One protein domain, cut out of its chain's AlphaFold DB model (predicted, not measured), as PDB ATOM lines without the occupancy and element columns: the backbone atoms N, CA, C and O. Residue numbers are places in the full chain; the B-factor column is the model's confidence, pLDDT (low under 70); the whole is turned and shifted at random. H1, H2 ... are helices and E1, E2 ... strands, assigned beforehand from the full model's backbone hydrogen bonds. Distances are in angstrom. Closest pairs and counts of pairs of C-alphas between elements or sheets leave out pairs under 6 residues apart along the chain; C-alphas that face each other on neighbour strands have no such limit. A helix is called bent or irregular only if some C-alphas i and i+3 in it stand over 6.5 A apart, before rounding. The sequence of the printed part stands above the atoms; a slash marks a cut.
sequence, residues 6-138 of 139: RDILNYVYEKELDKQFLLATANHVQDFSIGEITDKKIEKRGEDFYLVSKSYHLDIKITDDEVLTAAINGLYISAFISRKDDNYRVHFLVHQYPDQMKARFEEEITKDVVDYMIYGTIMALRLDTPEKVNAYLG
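This is residues 6 to 138 of the 139 residues of an uncharacterized protein of Roseburia inulinivorans (UniProt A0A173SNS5). A long, twisted hairpin, E5 and E6, runs through the middle with E1 beside E5, and the long helix H5 packs on one face of this narrow sheet. Toward one end H1 and H2 pack on H5, and H6 packs on H2; toward the other a small second sheet, E2, E3 and E4, makes the tip, with H3 packed on both sheets. The 133 printed residues hold six named helices and six named strands, in the order H1 H2 E1 E2 E3 E4 H3 E5 E6 H4 H5 H6. The sheets run E1 E5 E6 and E2 E3 E4, both antiparallel; the class is mixed. The whole is compact, with a radius of gyration of the C-alphas of 15.8 A and spans of 50 by 34 by 23 A.

H1, residues 6 to 14, touches H5, residues 106 to 125, at a steep tilt of 60 degrees; the closest C-alphas, of Leu 9 and Tyr 119, are 6.3 A apart. H2, residues 18 to 26, touches H5 at 61 degrees, also steep, closest at the C-alphas of Leu 22 and Ile 118, 7.0 A. E1, residues 32 to 36, and E5, residues 75 to 84, are antiparallel neighbours, with N 35 and O 81 3.0 A apart. E2, residues 41 to 45, E3, residues 48 to 53, and E4, residues 58 to 61, form a meander, each strand the antiparallel neighbour of the one before; N 43 and O 50 are 2.9 A apart, N 51 and O 60 2.8 A. H3, residues 65 to 72, is on both sheets, at heights of 8.4 A over E1 E5 E6 and 10.1 A over E2 E3 E4. E5 and E6, residues 87 to 98, form a hairpin, with N 80 and O 91 2.9 A apart; E6 bends by 60 degrees at residue 95. The sheet E1 E5 E6 lies in three layers, helices on both its faces: H5 on one, H3 on the other. H4, residues 99 to 104, is on the opposite face from H5. H6, residues 130 to 137, touches H2, closest at the C-alphas of Ala 24 and Leu 137, 6.3 A. Every O i to N i+4 pair is within hydrogen-bond range in H1, H2, H3, H5 and H6; H4 has 0 of 2, but 2 of 3 O i to N i+3 pairs.

H1 begins at C-alpha 6, (148.066, 117.812, 107.840). E5 is 28.9 A long, E6 31.5 A and H5 28.4 A, from first to last C-alpha. H4 is irregular: C-alphas 100 and 103 are 7.7 A apart. H6 ends at C-alpha 137, (136.422, 131.178, 109.665).

The two C-alphas farthest apart, of Gly 46 and Glu 131, are 50.5 A apart. The printed part has no cut, and its eleven links are tight. Its mean pLDDT is 95.6, and no printed residue is under 70.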
ATOM      1  N   ARG A   6     148.529 118.775 106.834       95.56
ATOM      2  CA  ARG A   6     148.066 117.812 107.840       95.56
ATOM      3  C   ARG A   6     148.072 118.408 109.245       95.56
ATOM      4  O   ARG A   6     147.130 118.162 109.988       95.56
ATOM      5  N   ASP A   7     149.071 119.218 109.587       97.31
ATOM      6  CA  ASP A   7     149.096 119.924 110.875       97.31
ATOM      7  C   ASP A   7     147.915 120.895 110.996       97.31
ATOM      8  O   ASP A   7     147.320 121.024 112.062       97.31
ATOM      9  N   ILE A   8     147.530 121.536 109.890       98.06
ATOM     10  CA  ILE A   8     146.363 122.424 109.851       98.06
ATOM     11  C   ILE A   8     145.056 121.644 109.988       98.06
ATOM     12  O   ILE A   8     144.185 122.053 110.750       98.06
ATOM     13  N   LEU A   9     144.920 120.506 109.304       97.50
ATOM     14  CA  LEU A   9     143.763 119.630 109.483       97.50
ATOM     15  C   LEU A   9     143.641 119.161 110.941       97.50
ATOM     16  O   LEU A   9     142.556 119.209 111.513       97.50
ATOM     17  N   ASN A  10     144.757 118.767 111.564       97.81
ATOM     18  CA  ASN A  10     144.782 118.392 112.977       97.81
ATOM     19  C   ASN A  10     144.346 119.564 113.866       97.81
ATOM     20  O   ASN A  10     143.507 119.369 114.736       97.81
ATOM     21  N   TYR A  11     144.837 120.781 113.607       97.88
ATOM     22  CA  TYR A  11     144.402 121.983 114.321       97.88
ATOM     23  C   TYR A  11     142.882 122.205 114.230       97.88
ATOM     24  O   TYR A  11     142.252 122.491 115.248       97.88
ATOM     25  N   VAL A  12     142.284 122.040 113.042       98.12
ATOM     26  CA  VAL A  12     140.825 122.161 112.853       98.12
ATOM     27  C   VAL A  12     140.077 121.185 113.763       98.12
ATOM     28  O   VAL A  12     139.129 121.589 114.434       98.12
ATOM     29  N   TYR A  13     140.527 119.932 113.844       98.06
ATOM     30  CA  TYR A  13     139.899 118.926 114.702       98.06
ATOM     31  C   TYR A  13     140.159 119.142 116.194       98.06
ATOM     32  O   TYR A  13     139.227 119.064 116.988       98.06
ATOM     33  N   GLU A  14     141.392 119.456 116.590       97.81
ATOM     34  CA  GLU A  14     141.764 119.726 117.988       97.81
ATOM     35  C   GLU A  14     140.995 120.908 118.588       97.81
ATOM     36  O   GLU A  14     140.830 120.997 119.806       97.81
ATOM     37  N   LYS A  15     140.551 121.838 117.739       98.00
ATOM     38  CA  LYS A  15     139.745 122.998 118.124       98.00
ATOM     39  C   LYS A  15     138.250 122.825 117.861       98.00
ATOM     40  O   LYS A  15     137.515 123.779 118.089       98.00
ATOM     41  N   GLU A  16     137.812 121.649 117.409       97.81
ATOM     42  CA  GLU A  16     136.406 121.347 117.093       97.81
ATOM     43  C   GLU A  16     135.796 122.344 116.082       97.81
ATOM     44  O   GLU A  16     134.630 122.735 116.165       97.81
ATOM     45  N   LEU A  17     136.612 122.794 115.122       98.00
ATOM     46  CA  LEU A  17     136.249 123.792 114.109       98.00
ATOM     47  C   LEU A  17     135.706 123.167 112.816       98.00
ATOM     48  O   LEU A  17     135.310 123.898 111.909       98.00
ATOM     49  N   ASP A  18     135.672 121.840 112.707       97.31
ATOM     50  CA  ASP A  18     135.290 121.083 111.509       97.31
ATOM     51  C   ASP A  18     133.930 121.522 110.946       97.31
ATOM     52  O   ASP A  18     133.814 121.843 109.761       97.31
ATOM     53  N   LYS A  19     132.908 121.655 111.799       96.69
ATOM     54  CA  LYS A  19     131.568 122.095 111.375       96.69
ATOM     55  C   LYS A  19     131.575 123.513 110.815       96.69
ATOM     56  O   LYS A  19     130.981 123.766 109.768       96.69
ATOM     57  N   GLN A  20     132.242 124.438 111.503       97.12
ATOM     58  CA  GLN A  20     132.345 125.827 111.054       97.12
ATOM     59  C   GLN A  20     133.132 125.919 109.744       97.12
ATOM     60  O   GLN A  20     132.778 126.696 108.859       97.12
ATOM     61  N   PHE A  21     134.151 125.080 109.591       97.88
ATOM     62  CA  PHE A  21     134.957 124.995 108.385       97.88
ATOM     63  C   PHE A  21     134.148 124.508 107.180       97.88
ATOM     64  O   PHE A  21     134.200 125.115 106.104       97.88
ATOM     65  N   LEU A  22     133.350 123.452 107.353       96.69
ATOM     66  CA  LEU A  22     132.445 122.969 106.311       96.69
ATOM     67  C   LEU A  22     131.388 124.024 105.948       96.69
ATOM     68  O   LEU A  22     131.117 124.226 104.766       96.69
ATOM     69  N   LEU A  23     130.852 124.752 106.934       96.69
ATOM     70  CA  LEU A  23     129.926 125.865 106.692       96.69
ATOM     71  C   LEU A  23     130.581 127.007 105.902       96.69
ATOM     72  O   LEU A  23     129.979 127.502 104.953       96.69
ATOM     73  N   ALA A  24     131.807 127.408 106.244       97.12
ATOM     74  CA  ALA A  24     132.547 128.428 105.495       97.12
ATOM     75  C   ALA A  24     132.773 128.006 104.032       97.12
ATOM     76  O   ALA A  24     132.580 128.800 103.112       97.12
ATOM     77  N   THR A  25     133.080 126.725 103.822       95.94
ATOM     78  CA  THR A  25     133.270 126.134 102.489       95.94
ATOM     79  C   THR A  25     131.967 126.120 101.683       95.94
ATOM     80  O   THR A  25     131.964 126.443 100.496       95.94
ATOM     81  N   ALA A  26     130.838 125.800 102.323       93.75
ATOM     82  CA  ALA A  26     129.513 125.857 101.702       93.75
ATOM     83  C   ALA A  26     129.061 127.298 101.398       93.75
ATOM     84  O   ALA A  26     128.342 127.527 100.430       93.75
ATOM     85  N   ASN A  27     129.510 128.272 102.192       95.44
ATOM     86  CA  ASN A  27     129.240 129.697 101.994       95.44
ATOM     87  C   ASN A  27     130.175 130.363 100.972       95.44
ATOM     88  O   ASN A  27     130.123 131.582 100.820       95.44
ATOM     89  N   HIS A  28     131.011 129.591 100.273       93.38
ATOM     90  CA  HIS A  28     131.928 130.097  99.253       93.38
ATOM     91  C   HIS A  28     132.901 131.171  99.774       93.38
ATOM     92  O   HIS A  28     133.238 132.113  99.056       93.38
ATOM     93  N   VAL A  29     133.349 131.065 101.030       95.06
ATOM     94  CA  VAL A  29     134.318 132.020 101.585       95.06
ATOM     95  C   VAL A  29     135.604 131.998 100.746       95.06
ATOM     96  O   VAL A  29     136.120 130.934 100.407       95.06
ATOM     97  N   GLN A  30     136.122 133.185 100.406       95.00
ATOM     98  CA  GLN A  30     137.243 133.367  99.466       95.00
ATOM     99  C   GLN A  30     136.994 132.756  98.073       95.00
ATOM    100  O   GLN A  30     137.917 132.225  97.454       95.00
ATOM    101  N   ASP A  31     135.742 132.810  97.605       95.25
ATOM    102  CA  ASP A  31     135.304 132.356  96.278       95.25
ATOM    103  C   ASP A  31     135.660 130.890  95.978       95.25
ATOM    104  O   ASP A  31     135.810 130.480  94.822       95.25
ATOM    105  N   PHE A  32     135.782 130.080  97.035       97.06
ATOM    106  CA  PHE A  32     136.102 128.664  96.953       97.06
ATOM    107  C   PHE A  32     134.990 127.803  97.532       97.06
ATOM    108  O   PHE A  32     134.500 128.050  98.629       97.06
ATOM    109  N   SER A  33     134.652 126.732  96.824       96.25
ATOM    110  CA  SER A  33     133.838 125.652  97.370       96.25
ATOM    111  C   SER A  33     134.350 124.299  96.909       96.25
ATOM    112  O   SER A  33     134.948 124.165  95.839       96.25
ATOM    113  N   ILE A  34     134.063 123.277  97.704       97.50
ATOM    114  CA  ILE A  34     134.190 121.871  97.337       97.50
ATOM    115  C   ILE A  34     133.004 121.119  97.934       97.50
ATOM    116  O   ILE A  34     132.549 121.455  99.025       97.50
ATOM    117  N   GLY A  35     132.478 120.133  97.215       95.50
ATOM    118  CA  GLY A  35     131.383 119.299  97.695       95.50
ATOM    119  C   GLY A  35     131.390 117.929  97.039       95.50
ATOM    120  O   GLY A  35     131.779 117.794  95.875       95.50
ATOM    121  N   GLU A  36     130.976 116.910  97.792       96.56
ATOM    122  CA  GLU A  36     130.802 115.566  97.248       96.56
ATOM    123  C   GLU A  36     129.620 115.532  96.263       96.56
ATOM    124  O   GLU A  36     128.538 116.068  96.512       96.56
ATOM    125  N   ILE A  37     129.819 114.854  95.136       96.56
ATOM    126  CA  ILE A  37     128.781 114.527  94.165       96.56
ATOM    127  C   ILE A  37     128.100 113.239  94.641       96.56
ATOM    128  O   ILE A  37     128.528 112.125  94.333       96.56
ATOM    129  N   THR A  38     127.042 113.380  95.432       93.62
ATOM    130  CA  THR A  38     126.375 112.241  96.085       93.62
ATOM    131  C   THR A  38     125.583 111.359  95.117       93.62
ATOM    132  O   THR A  38     125.454 110.160  95.354       93.62
ATOM    133  N   ASP A  39     125.103 111.916  93.999       95.44
ATOM    134  CA  ASP A  39     124.369 111.200  92.946       95.44
ATOM    135  C   ASP A  39     125.272 110.591  91.860       95.44
ATOM    136  O   ASP A  39     124.774 110.120  90.832       95.44
ATOM    137  N   LYS A  40     126.592 110.616  92.074       95.00
ATOM    138  CA  LYS A  40     127.577 110.092  91.129       95.00
ATOM    139  C   LYS A  40     127.316 108.632  90.771       95.00
ATOM    140  O   LYS A  40     126.912 107.818  91.603       95.00
ATOM    141  N   LYS A  41     127.658 108.289  89.535       95.44
ATOM    142  CA  LYS A  41     127.757 106.916  89.047       95.44
ATOM    143  C   LYS A  41     129.026 106.751  88.238       95.44
ATOM    144  O   LYS A  41     129.389 107.638  87.471       95.44
ATOM    145  N   ILE A  42     129.664 105.601  88.401       95.06
ATOM    146  CA  ILE A  42     130.768 105.171  87.555       95.06
ATOM    147  C   ILE A  42     130.194 104.159  86.563       95.06
ATOM    148  O   ILE A  42     129.847 103.040  86.935       95.06
ATOM    149  N   GLU A  43     130.008 104.579  85.315       95.88
ATOM    150  CA  GLU A  43     129.386 103.764  84.270       95.88
ATOM    151  C   GLU A  43     130.442 103.182  83.335       95.88
ATOM    152  O   GLU A  43     131.221 103.918  82.729       95.88
ATOM    153  N   LYS A  44     130.430 101.857  83.165       95.69
ATOM    154  CA  LYS A  44     131.226 101.185  82.137       95.69
ATOM    155  C   LYS A  44     130.496 101.234  80.795       95.69
ATOM    156  O   LYS A  44     129.360 100.767  80.690       95.69
ATOM    157  N   ARG A  45     131.155 101.753  79.760       96.62
ATOM    158  CA  ARG A  45     130.639 101.859  78.387       96.62
ATOM    159  C   ARG A  45     131.671 101.274  77.424       96.62
ATOM    160  O   ARG A  45     132.618 101.942  77.024       96.62
ATOM    161  N   GLY A  46     131.499  99.997  77.076       93.94
ATOM    162  CA  GLY A  46     132.517  99.241  76.341       93.94
ATOM    163  C   GLY A  46     133.744  98.979  77.219       93.94
ATOM    164  O   GLY A  46     133.621  98.339  78.266       93.94
ATOM    165  N   GLU A  47     134.906  99.472  76.794       91.19
ATOM    166  CA  GLU A  47     136.169  99.398  77.551       91.19
ATOM    167  C   GLU A  47     136.414 100.629  78.437       91.19
ATOM    168  O   GLU A  47     137.256 100.587  79.330       91.19
ATOM    169  N   ASP A  48     135.645 101.699  78.236       96.56
ATOM    170  CA  ASP A  48     135.811 102.966  78.940       96.56
ATOM    171  C   ASP A  48     134.916 103.064  80.183       96.56
ATOM    172  O   ASP A  48     133.844 102.456  80.259       96.56
ATOM    173  N   PHE A  49     135.327 103.906  81.133       96.88
ATOM    174  CA  PHE A  49     134.549 104.259  82.319       96.88
ATOM    175  C   PHE A  49     134.257 105.759  82.351       96.88
ATOM    176  O   PHE A  49     135.096 106.573  81.965       96.88
ATOM    177  N   TYR A  50     133.065 106.121  82.819       97.38
ATOM    178  CA  TYR A  50     132.582 107.498  82.865       97.38
ATOM    179  C   TYR A  50     132.081 107.846  84.265       97.38
ATOM    180  O   TYR A  50     131.335 107.072  84.862       97.38
ATOM    181  N   LEU A  51     132.448 109.028  84.760       97.00
ATOM    182  CA  LEU A  51     131.755 109.668  85.872       97.00
ATOM    183  C   LEU A  51     130.511 110.362  85.321       97.00
ATOM    184  O   LEU A  51     130.609 111.286  84.512       97.00
ATOM    185  N   VAL A  52     129.351 109.945  85.813       97.56
ATOM    186  CA  VAL A  52     128.055 110.505  85.443       97.56
ATOM    187  C   VAL A  52     127.379 111.082  86.679       97.56
ATOM    188  O   VAL A  52     127.311 110.431  87.721       97.56
ATOM    189  N   SER A  53     126.848 112.296  86.565       96.94
ATOM    190  CA  SER A  53     125.980 112.906  87.576       96.94
ATOM    191  C   SER A  53     124.897 113.719  86.887       96.94
ATOM    192  O   SER A  53     125.182 114.553  86.028       96.94
ATOM    193  N   LYS A  54     123.641 113.490  87.272       94.94
ATOM    194  CA  LYS A  54     122.509 114.222  86.691       94.94
ATOM    195  C   LYS A  54     122.401 115.610  87.296       94.94
ATOM    196  O   LYS A  54     122.189 116.570  86.566       94.94
ATOM    197  N   SER A  55     122.584 115.706  88.609       93.44
ATOM    198  CA  SER A  55     122.475 116.963  89.354       93.44
ATOM    199  C   SER A  55     123.477 118.000  88.852       93.44
ATOM    200  O   SER A  55     123.145 119.176  88.723       93.44
ATOM    201  N   TYR A  56     124.682 117.550  88.491       91.31
ATOM    202  CA  TYR A  56     125.756 118.407  87.990       91.31
ATOM    203  C   TYR A  56     125.921 118.375  86.464       91.31
ATOM    204  O   TYR A  56     126.836 119.012  85.951       91.31
ATOM    205  N   HIS A  57     125.044 117.674  85.733       93.75
ATOM    206  CA  HIS A  57     125.125 117.512  84.273       93.75
ATOM    207  C   HIS A  57     126.511 117.040  83.793       93.75
ATOM    208  O   HIS A  57     127.053 117.546  82.812       93.75
ATOM    209  N   LEU A  58     127.094 116.075  84.508       94.94
ATOM    210  CA  LEU A  58     128.405 115.515  84.196       94.94
ATOM    211  C   LEU A  58     128.252 114.215  83.409       94.94
ATOM    212  O   LEU A  58     127.489 113.331  83.804       94.94
ATOM    213  N   ASP A  59     129.028 114.100  82.338       96.50
ATOM    214  CA  ASP A  59     129.302 112.861  81.615       96.50
ATOM    215  C   ASP A  59     130.760 112.923  81.137       96.50
ATOM    216  O   ASP A  59     131.075 113.471  80.079       96.50
ATOM    217  N   ILE A  60     131.674 112.494  82.009       94.75
ATOM    218  CA  ILE A  60     133.116 112.707  81.847       94.75
ATOM    219  C   ILE A  60     133.809 111.352  81.799       94.75
ATOM    220  O   ILE A  60     133.696 110.561  82.734       94.75
ATOM    221  N   LYS A  61     134.573 111.103  80.733       96.19
ATOM    222  CA  LYS A  61     135.435 109.923  80.635       96.19
ATOM    223  C   LYS A  61     136.517 109.970  81.715       96.19
ATOM    224  O   LYS A  61     137.228 110.965  81.842       96.19
ATOM    225  N   ILE A  62     136.661 108.882  82.459       95.81
ATOM    226  CA  ILE A  62     137.731 108.705  83.437       95.81
ATOM    227  C   ILE A  62     138.978 108.252  82.682       95.81
ATOM    228  O   ILE A  62     138.961 107.231  81.997       95.81
ATOM    229  N   THR A  63     140.045 109.035  82.794       94.56
ATOM    230  CA  THR A  63     141.338 108.766  82.144       94.56
ATOM    231  C   THR A  63     142.481 108.613  83.137       94.56
ATOM    232  O   THR A  63     143.604 108.366  82.722       94.56
ATOM    233  N   ASP A  64     142.219 108.833  84.424       94.44
ATOM    234  CA  ASP A  64     143.205 108.648  85.480       94.44
ATOM    235  C   ASP A  64     143.372 107.152  85.770       94.44
ATOM    236  O   ASP A  64     142.383 106.466  86.045       94.44
ATOM    237  N   ASP A  65     144.604 106.651  85.684       94.75
ATOM    238  CA  ASP A  65     144.905 105.221  85.784       94.75
ATOM    239  C   ASP A  65     144.562 104.641  87.164       94.75
ATOM    240  O   ASP A  65     144.093 103.500  87.256       94.75
ATOM    241  N   GLU A  66     144.750 105.409  88.244       94.06
ATOM    242  CA  GLU A  66     144.445 104.955  89.605       94.06
ATOM    243  C   GLU A  66     142.931 104.841  89.800       94.06
ATOM    244  O   GLU A  66     142.429 103.817  90.280       94.06
ATOM    245  N   VAL A  67     142.181 105.851  89.350       95.88
ATOM    246  CA  VAL A  67     140.712 105.852  89.421       95.88
ATOM    247  C   VAL A  67     140.117 104.779  88.507       95.88
ATOM    248  O   VAL A  67     139.169 104.091  88.892       95.88
ATOM    249  N   LEU A  68     140.683 104.587  87.313       96.00
ATOM    250  CA  LEU A  68     140.259 103.547  86.378       96.00
ATOM    251  C   LEU A  68     140.490 102.151  86.966       96.00
ATOM    252  O   LEU A  68     139.597 101.305  86.927       96.00
ATOM    253  N   THR A  69     141.657 101.924  87.569       95.50
ATOM    254  CA  THR A  69     141.977 100.660  88.245       95.50
ATOM    255  C   THR A  69     141.008 100.394  89.395       95.50
ATOM    256  O   THR A  69     140.492  99.282  89.529       95.50
ATOM    257  N   ALA A  70     140.701 101.411  90.202       95.88
ATOM    258  CA  ALA A  70     139.711 101.309  91.269       95.88
ATOM    259  C   ALA A  70     138.316 100.949  90.734       95.88
ATOM    260  O   ALA A  70     137.660 100.058  91.278       95.88
ATOM    261  N   ALA A  71     137.894 101.581  89.636       95.25
ATOM    262  CA  ALA A  71     136.606 101.323  89.000       95.25
ATOM    263  C   ALA A  71     136.516  99.891  88.453       95.25
ATOM    264  O   ALA A  71     135.509  99.212  88.660       95.25
ATOM    265  N   ILE A  72     137.582  99.400  87.811       94.81
ATOM    266  CA  ILE A  72     137.675  98.020  87.310       94.81
ATOM    267  C   ILE A  72     137.582  97.011  88.458       94.81
ATOM    268  O   ILE A  72     136.894  95.998  88.333       94.81
ATOM    269  N   ASN A  73     138.233  97.302  89.584       94.81
ATOM    270  CA  ASN A  73     138.228  96.444  90.768       94.81
ATOM    271  C   ASN A  73     136.949  96.568  91.617       94.81
ATOM    272  O   ASN A  73     136.819  95.878  92.629       94.81
ATOM    273  N   GLY A  74     136.001  97.430  91.229       93.75
ATOM    274  CA  GLY A  74     134.751  97.640  91.961       93.75
ATOM    275  C   GLY A  74     134.944  98.282  93.338       93.75
ATOM    276  O   GLY A  74     134.126  98.059  94.235       93.75
ATOM    277  N   LEU A  75     136.029  99.040  93.524       95.44
ATOM    278  CA  LEU A  75     136.269  99.811  94.740       95.44
ATOM    279  C   LEU A  75     135.294 100.982  94.840       95.44
ATOM    280  O   LEU A  75     134.836 101.524  93.832       95.44
ATOM    281  N   TYR A  76     134.992 101.388  96.069       94.75
ATOM    282  CA  TYR A  76     134.211 102.589  96.291       94.75
ATOM    283  C   TYR A  76     135.037 103.820  95.917       94.75
ATOM    284  O   TYR A  76     136.147 104.022  96.404       94.75
ATOM    285  N   ILE A  77     134.484 104.666  95.056       95.88
ATOM    286  CA  ILE A  77     135.116 105.913  94.630       95.88
ATOM    287  C   ILE A  77     134.180 107.031  95.042       95.88
ATOM    288  O   ILE A  77     133.043 107.051  94.582       95.88
ATOM    289  N   SER A  78     134.640 107.949  95.891       96.44
ATOM    290  CA  SER A  78     133.999 109.246  96.139       96.44
ATOM    291  C   SER A  78     134.398 110.236  95.042       96.44
ATOM    292  O   SER A  78     135.533 110.203  94.573       96.44
ATOM    293  N   ALA A  79     133.478 111.099  94.606       96.88
ATOM    294  CA  ALA A  79     133.756 112.120  93.595       96.88
ATOM    295  C   ALA A  79     133.304 113.482  94.110       96.88
ATOM    296  O   ALA A  79     132.276 113.574  94.776       96.88
ATOM    297  N   PHE A  80     134.056 114.526  93.786       97.38
ATOM    298  CA  PHE A  80     133.819 115.880  94.271       97.38
ATOM    299  C   PHE A  80     133.860 116.867  93.122       97.38
ATOM    300  O   PHE A  80     134.585 116.665  92.146       97.38
ATOM    301  N   ILE A  81     133.147 117.973  93.280       95.75
ATOM    302  CA  ILE A  81     133.313 119.158  92.450       95.75
ATOM    303  C   ILE A  81     133.830 120.296  93.322       95.75
ATOM    304  O   ILE A  81     133.270 120.576  94.381       95.75
ATOM    305  N   SER A  82     134.904 120.949  92.885       96.62
ATOM    306  CA  SER A  82     135.355 122.207  93.477       96.62
ATOM    307  C   SER A  82     135.237 123.344  92.482       96.62
ATOM    308  O   SER A  82     135.457 123.131  91.288       96.62
ATOM    309  N   ARG A  83     135.011 124.558  92.978       95.50
ATOM    310  CA  ARG A  83     135.049 125.794  92.194       95.50
ATOM    311  C   ARG A  83     135.979 126.790  92.872       95.50
ATOM    312  O   ARG A  83     135.871 126.982  94.079       95.50
ATOM    313  N   LYS A  84     136.855 127.425  92.094       95.25
ATOM    314  CA  LYS A  84     137.625 128.607  92.508       95.25
ATOM    315  C   LYS A  84     137.711 129.598  91.362       95.25
ATOM    316  O   LYS A  84     138.174 129.203  90.292       95.25
ATOM    317  N   ASP A  85     137.288 130.842  91.569       92.12
ATOM    318  CA  ASP A  85     137.331 131.886  90.530       92.12
ATOM    319  C   ASP A  85     136.726 131.390  89.196       92.12
ATOM    320  O   ASP A  85     137.349 131.477  88.140       92.12
ATOM    321  N   ASP A  86     135.562 130.735  89.264       88.88
ATOM    322  CA  ASP A  86     134.863 130.089  88.132       88.88
ATOM    323  C   ASP A  86     135.557 128.889  87.471       88.88
ATOM    324  O   ASP A  86     135.016 128.283  86.544       88.88
ATOM    325  N   ASN A  87     136.701 128.458  87.992       93.56
ATOM    326  CA  ASN A  87     137.368 127.245  87.541       93.56
ATOM    327  C   ASN A  87     136.825 126.030  88.288       93.56
ATOM    328  O   ASN A  87     137.066 125.857  89.488       93.56
ATOM    329  N   TYR A  88     136.123 125.171  87.556       92.81
ATOM    330  CA  TYR A  88     135.593 123.915  88.070       92.81
ATOM    331  C   TYR A  88     136.619 122.794  87.934       92.81
ATOM    332  O   TYR A  88     137.299 122.669  86.914       92.81
ATOM    333  N   ARG A  89     136.719 121.953  88.963       94.12
ATOM    334  CA  ARG A  89     137.532 120.733  88.944       94.12
ATOM    335  C   ARG A  89     136.742 119.577  89.521       94.12
ATOM    336  O   ARG A  89     136.031 119.749  90.509       94.12
ATOM    337  N   VAL A  90     136.908 118.415  88.905       94.62
ATOM    338  CA  VAL A  90     136.424 117.143  89.433       94.62
ATOM    339  C   VAL A  90     137.575 116.464  90.156       94.62
ATOM    340  O   VAL A  90     138.689 116.420  89.635       94.62
ATOM    341  N   HIS A  91     137.296 115.943  91.344       95.38
ATOM    342  CA  HIS A  91     138.257 115.197  92.149       95.38
ATOM    343  C   HIS A  91     137.706 113.818  92.471       95.38
ATOM    344  O   HIS A  91     136.490 113.642  92.558       95.38
ATOM    345  N   PHE A  92     138.605 112.870  92.705       96.56
ATOM    346  CA  PHE A  92     138.266 111.517  93.116       96.56
ATOM    347  C   PHE A  92     138.999 111.161  94.405       96.56
ATOM    348  O   PHE A  92     140.149 111.548  94.607       96.56
ATOM    349  N   LEU A  93     138.322 110.400  95.257       96.19
ATOM    350  CA  LEU A  93     138.899 109.747  96.423       96.19
ATOM    351  C   LEU A  93     138.578 108.260  96.313       96.19
ATOM    352  O   LEU A  93     137.414 107.858  96.389       96.19
ATOM    353  N   VAL A  94     139.614 107.461  96.074       95.50
ATOM    354  CA  VAL A  94     139.516 106.004  95.996       95.50
ATOM    355  C   VAL A  94     139.603 105.436  97.401       95.50
ATOM    356  O   VAL A  94     140.557 105.699  98.131       95.50
ATOM    357  N   HIS A  95     138.625 104.615  97.755       94.75
ATOM    358  CA  HIS A  95     138.597 103.916  99.026       94.75
ATOM    359  C   HIS A  95     139.044 102.466  98.860       94.75
ATOM    360  O   HIS A  95     138.905 101.870  97.794       94.75
ATOM    361  N   GLN A  96     139.580 101.872  99.926       90.44
ATOM    362  CA  GLN A  96     140.151 100.519  99.869       90.44
ATOM    363  C   GLN A  96     139.097  99.402  99.854       90.44
ATOM    364  O   GLN A  96     139.425  98.248  99.582       90.44
ATOM    365  N   TYR A  97     137.839  99.717 100.161       92.00
ATOM    366  CA  TYR A  97     136.758  98.740 100.233       92.00
ATOM    367  C   TYR A  97     135.899  98.734  98.956       92.00
ATOM    368  O   TYR A  97     135.747  99.764  98.293       92.00
ATOM    369  N   PRO A  98     135.294  97.585  98.605       93.00
ATOM    370  CA  PRO A  98     134.362  97.489  97.485       93.00
ATOM    371  C   PRO A  98     133.111  98.365  97.659       93.00
ATOM    372  O   PRO A  98     132.593  98.484  98.771       93.00
ATOM    373  N   ASP A  99     132.548  98.872  96.559       90.19
ATOM    374  CA  ASP A  99     131.309  99.679  96.551       90.19
ATOM    375  C   ASP A  99     130.129  98.952  97.224       90.19
ATOM    376  O   ASP A  99     129.421  99.512  98.058       90.19
ATOM    377  N   GLN A 100     129.997  97.643  96.990       90.69
ATOM    378  CA  GLN A 100     128.982  96.796  97.634       90.69
ATOM    379  C   GLN A 100     129.076  96.748  99.173       90.69
ATOM    380  O   GLN A 100     128.126  96.341  99.841       90.69
ATOM    381  N   MET A 101     130.220  97.129  99.751       92.88
ATOM    382  CA  MET A 101     130.435  97.173 101.197       92.88
ATOM    383  C   MET A 101     130.278  98.577 101.782       92.88
ATOM    384  O   MET A 101     130.437  98.719 102.992       92.88
ATOM    385  N   LYS A 102     129.913  99.589 100.980       89.44
ATOM    386  CA  LYS A 102     129.794 100.989 101.414       89.44
ATOM    387  C   LYS A 102     129.035 101.140 102.737       89.44
ATOM    388  O   LYS A 102     129.522 101.781 103.656       89.44
ATOM    389  N   ALA A 103     127.874 100.494 102.855       92.25
ATOM    390  CA  ALA A 103     127.028 100.581 104.048       92.25
ATOM    391  C   ALA A 103     127.702 100.049 105.326       92.25
ATOM    392  O   ALA A 103     127.335 100.444 106.425       92.25
ATOM    393  N   ARG A 104     128.684  99.146 105.206       95.00
ATOM    394  CA  ARG A 104     129.426  98.612 106.360       95.00
ATOM    395  C   ARG A 104     130.517  99.557 106.847       95.00
ATOM    396  O   ARG A 104     130.898  99.460 108.004       95.00
ATOM    397  N   PHE A 105     131.010 100.425 105.970       93.50
ATOM    398  CA  PHE A 105     132.111 101.340 106.256       93.50
ATOM    399  C   PHE A 105     131.656 102.798 106.309       93.50
ATOM    400  O   PHE A 105     132.501 103.679 106.347       93.50
ATOM    401  N   GLU A 106     130.343 103.063 106.314       92.12
ATOM    402  CA  GLU A 106     129.748 104.394 106.128       92.12
ATOM    403  C   GLU A 106     130.381 105.482 107.009       92.12
ATOM    404  O   GLU A 106     130.670 106.571 106.514       92.12
ATOM    405  N   GLU A 107     130.659 105.181 108.278       93.75
ATOM    406  CA  GLU A 107     131.319 106.112 109.202       93.75
ATOM    407  C   GLU A 107     132.757 106.450 108.776       93.75
ATOM    408  O   GLU A 107     133.137 107.622 108.768       93.75
ATOM    409  N   GLU A 108     133.541 105.448 108.369       94.00
ATOM    410  CA  GLU A 108     134.912 105.630 107.874       94.00
ATOM    411  C   GLU A 108     134.913 106.431 106.567       94.00
ATOM    412  O   GLU A 108     135.643 107.413 106.451       94.00
ATOM    413  N   ILE A 109     134.018 106.092 105.630       94.12
ATOM    414  CA  ILE A 109     133.847 106.835 104.368       94.12
ATOM    415  C   ILE A 109     133.538 108.297 104.655       94.12
ATOM    416  O   ILE A 109     134.119 109.193 104.052       94.12
ATOM    417  N   THR A 110     132.578 108.533 105.551       94.44
ATOM    418  CA  THR A 110     132.090 109.876 105.857       94.44
ATOM    419  C   THR A 110     133.214 110.713 106.444       94.44
ATOM    420  O   THR A 110     133.391 111.864 106.049       94.44
ATOM    421  N   LYS A 111     134.015 110.125 107.335       95.31
ATOM    422  CA  LYS A 111     135.200 110.779 107.879       95.31
ATOM    423  C   LYS A 111     136.203 111.128 106.781       95.31
ATOM    424  O   LYS A 111     136.631 112.274 106.717       95.31
ATOM    425  N   ASP A 112     136.523 110.190 105.898       95.88
ATOM    426  CA  ASP A 112     137.472 110.418 104.804       95.88
ATOM    427  C   ASP A 112     136.974 111.487 103.818       95.88
ATOM    428  O   ASP A 112     137.749 112.316 103.344       95.88
ATOM    429  N   VAL A 113     135.667 111.520 103.541       95.94
ATOM    430  CA  VAL A 113     135.018 112.551 102.715       95.94
ATOM    431  C   VAL A 113     135.148 113.931 103.362       95.94
ATOM    432  O   VAL A 113     135.524 114.891 102.684       95.94
ATOM    433  N   VAL A 114     134.880 114.042 104.665       96.94
ATOM    434  CA  VAL A 114     135.019 115.302 105.411       96.94
ATOM    435  C   VAL A 114     136.482 115.746 105.470       96.94
ATOM    436  O   VAL A 114     136.775 116.900 105.141       96.94
ATOM    437  N   ASP A 115     137.401 114.833 105.797       97.44
ATOM    438  CA  ASP A 115     138.849 115.071 105.777       97.44
ATOM    439  C   ASP A 115     139.275 115.615 104.413       97.44
ATOM    440  O   ASP A 115     139.976 116.624 104.342       97.44
ATOM    441  N   TYR A 116     138.814 114.994 103.326       97.56
ATOM    442  CA  TYR A 116     139.149 115.398 101.966       97.56
ATOM    443  C   TYR A 116     138.646 116.805 101.633       97.56
ATOM    444  O   TYR A 116     139.384 117.601 101.050       97.56
ATOM    445  N   MET A 117     137.417 117.149 102.028       97.62
ATOM    446  CA  MET A 117     136.857 118.483 101.803       97.62
ATOM    447  C   MET A 117     137.633 119.566 102.562       97.62
ATOM    448  O   MET A 117     138.000 120.591 101.976       97.62
ATOM    449  N   ILE A 118     137.927 119.340 103.845       98.06
ATOM    450  CA  ILE A 118     138.683 120.295 104.669       98.06
ATOM    451  C   ILE A 118     140.115 120.419 104.138       98.06
ATOM    452  O   ILE A 118     140.591 121.523 103.867       98.06
ATOM    453  N   TYR A 119     140.791 119.292 103.914       97.12
ATOM    454  CA  TYR A 119     142.168 119.252 103.425       97.12
ATOM    455  C   TYR A 119     142.314 119.881 102.033       97.12
ATOM    456  O   TYR A 119     143.213 120.695 101.805       97.12
ATOM    457  N   GLY A 120     141.395 119.573 101.114       96.12
ATOM    458  CA  GLY A 120     141.349 120.168  99.779       96.12
ATOM    459  C   GLY A 120     141.187 121.687  99.829       96.12
ATOM    460  O   GLY A 120     141.871 122.405  99.098       96.12
ATOM    461  N   THR A 121     140.360 122.189 100.748       97.44
ATOM    462  CA  THR A 121     140.189 123.631 100.987       97.44
ATOM    463  C   THR A 121     141.462 124.269 101.539       97.44
ATOM    464  O   THR A 121     141.913 125.285 101.007       97.44
ATOM    465  N   ILE A 122     142.091 123.657 102.553       97.56
ATOM    466  CA  ILE A 122     143.368 124.120 103.125       97.56
ATOM    467  C   ILE A 122     144.409 124.289 102.017       97.56
ATOM    468  O   ILE A 122     145.044 125.341 101.917       97.56
ATOM    469  N   MET A 123     144.550 123.285 101.147       95.81
ATOM    470  CA  MET A 123     145.504 123.325 100.039       95.81
ATOM    471  C   MET A 123     145.148 124.377  98.983       95.81
ATOM    472  O   MET A 123     146.025 125.125  98.543       95.81
ATOM    473  N   ALA A 124     143.881 124.448  98.569       95.31
ATOM    474  CA  ALA A 124     143.431 125.358  97.515       95.31
ATOM    475  C   ALA A 124     143.498 126.838  97.927       95.31
ATOM    476  O   ALA A 124     143.730 127.715  97.081       95.31
ATOM    477  N   LEU A 125     143.302 127.121  99.216       96.12
ATOM    478  CA  LEU A 125     143.327 128.464  99.793       96.12
ATOM    479  C   LEU A 125     144.644 128.807 100.504       96.12
ATOM    480  O   LEU A 125     144.807 129.937 100.957       96.12
ATOM    481  N   ARG A 126     145.612 127.878 100.563       96.19
ATOM    482  CA  ARG A 126     146.909 128.073 101.242       96.19
ATOM    483  C   ARG A 126     146.745 128.496 102.705       96.19
ATOM    484  O   ARG A 126     147.407 129.434 103.176       96.19
ATOM    485  N   LEU A 127     145.846 127.820 103.424       96.69
ATOM    486  CA  LEU A 127     145.571 128.058 104.848       96.69
ATOM    487  C   LEU A 127     146.670 127.454 105.734       96.69
ATOM    488  O   LEU A 127     146.403 126.713 106.666       96.69
ATOM    489  N   ASP A 128     147.925 127.772 105.437       95.56
ATOM    490  CA  ASP A 128     149.108 127.065 105.942       95.56
ATOM    491  C   ASP A 128     149.487 127.438 107.395       95.56
ATOM    492  O   ASP A 128     150.624 127.237 107.813       95.56
ATOM    493  N   THR A 129     148.574 128.052 108.152       96.88
ATOM    494  CA  THR A 129     148.777 128.501 109.544       96.88
ATOM    495  C   THR A 129     147.432 128.583 110.279       96.88
ATOM    496  O   THR A 129     146.453 128.984 109.637       96.88
ATOM    497  N   PRO A 130     147.374 128.337 111.601       97.25
ATOM    498  CA  PRO A 130     146.172 128.552 112.414       97.25
ATOM    499  C   PRO A 130     145.534 129.938 112.241       97.25
ATOM    500  O   PRO A 130     144.319 130.051 112.129       97.25
ATOM    501  N   GLU A 131     146.338 130.997 112.132       97.19
ATOM    502  CA  GLU A 131     145.851 132.374 111.982       97.19
ATOM    503  C   GLU A 131     145.070 132.568 110.677       97.19
ATOM    504  O   GLU A 131     144.031 133.224 110.660       97.19
ATOM    505  N   LYS A 132     145.538 131.963 109.579       97.50
ATOM    506  CA  LYS A 132     144.824 131.974 108.293       97.50
ATOM    507  C   LYS A 132     143.526 131.177 108.350       97.50
ATOM    508  O   LYS A 132     142.560 131.587 107.716       97.50
ATOM    509  N   VAL A 133     143.499 130.060 109.083       97.88
ATOM    510  CA  VAL A 133     142.258 129.305 109.312       97.88
ATOM    511  C   VAL A 133     141.270 130.165 110.085       97.88
ATOM    512  O   VAL A 133     140.146 130.335 109.637       97.88
ATOM    513  N   ASN A 134     141.693 130.784 111.181       97.75
ATOM    514  CA  ASN A 134     140.819 131.641 111.981       97.75
ATOM    515  C   ASN A 134     140.289 132.826 111.164       97.75
ATOM    516  O   ASN A 134     139.088 133.077 111.158       97.75
ATOM    517  N   ALA A 135     141.144 133.460 110.355       97.44
ATOM    518  CA  ALA A 135     140.724 134.499 109.418       97.44
ATOM    519  C   ALA A 135     139.722 133.989 108.364       97.44
ATOM    520  O   ALA A 135     138.767 134.690 108.041       97.44
ATOM    521  N   TYR A 136     139.914 132.774 107.837       97.50
ATOM    522  CA  TYR A 136     138.967 132.121 106.926       97.50
ATOM    523  C   TYR A 136     137.617 131.835 107.602       97.50
ATOM    524  O   TYR A 136     136.571 131.983 106.977       97.50
ATOM    525  N   LEU A 137     137.626 131.470 108.884       97.38
ATOM    526  CA  LEU A 137     136.422 131.178 109.665       97.38
ATOM    527  C   LEU A 137     135.767 132.423 110.287       97.38
ATOM    528  O   LEU A 137     134.632 132.332 110.757       97.38
ATOM    529  N   GLY A 138     136.458 133.567 110.281       94.69
ATOM    530  CA  GLY A 138     135.999 134.824 110.871       94.69
ATOM    531  C   GLY A 138     136.019 134.844 112.404       94.69
ATOM    532  O   GLY A 138     135.129 135.457 112.995       94.69
TER     533      GLY A 138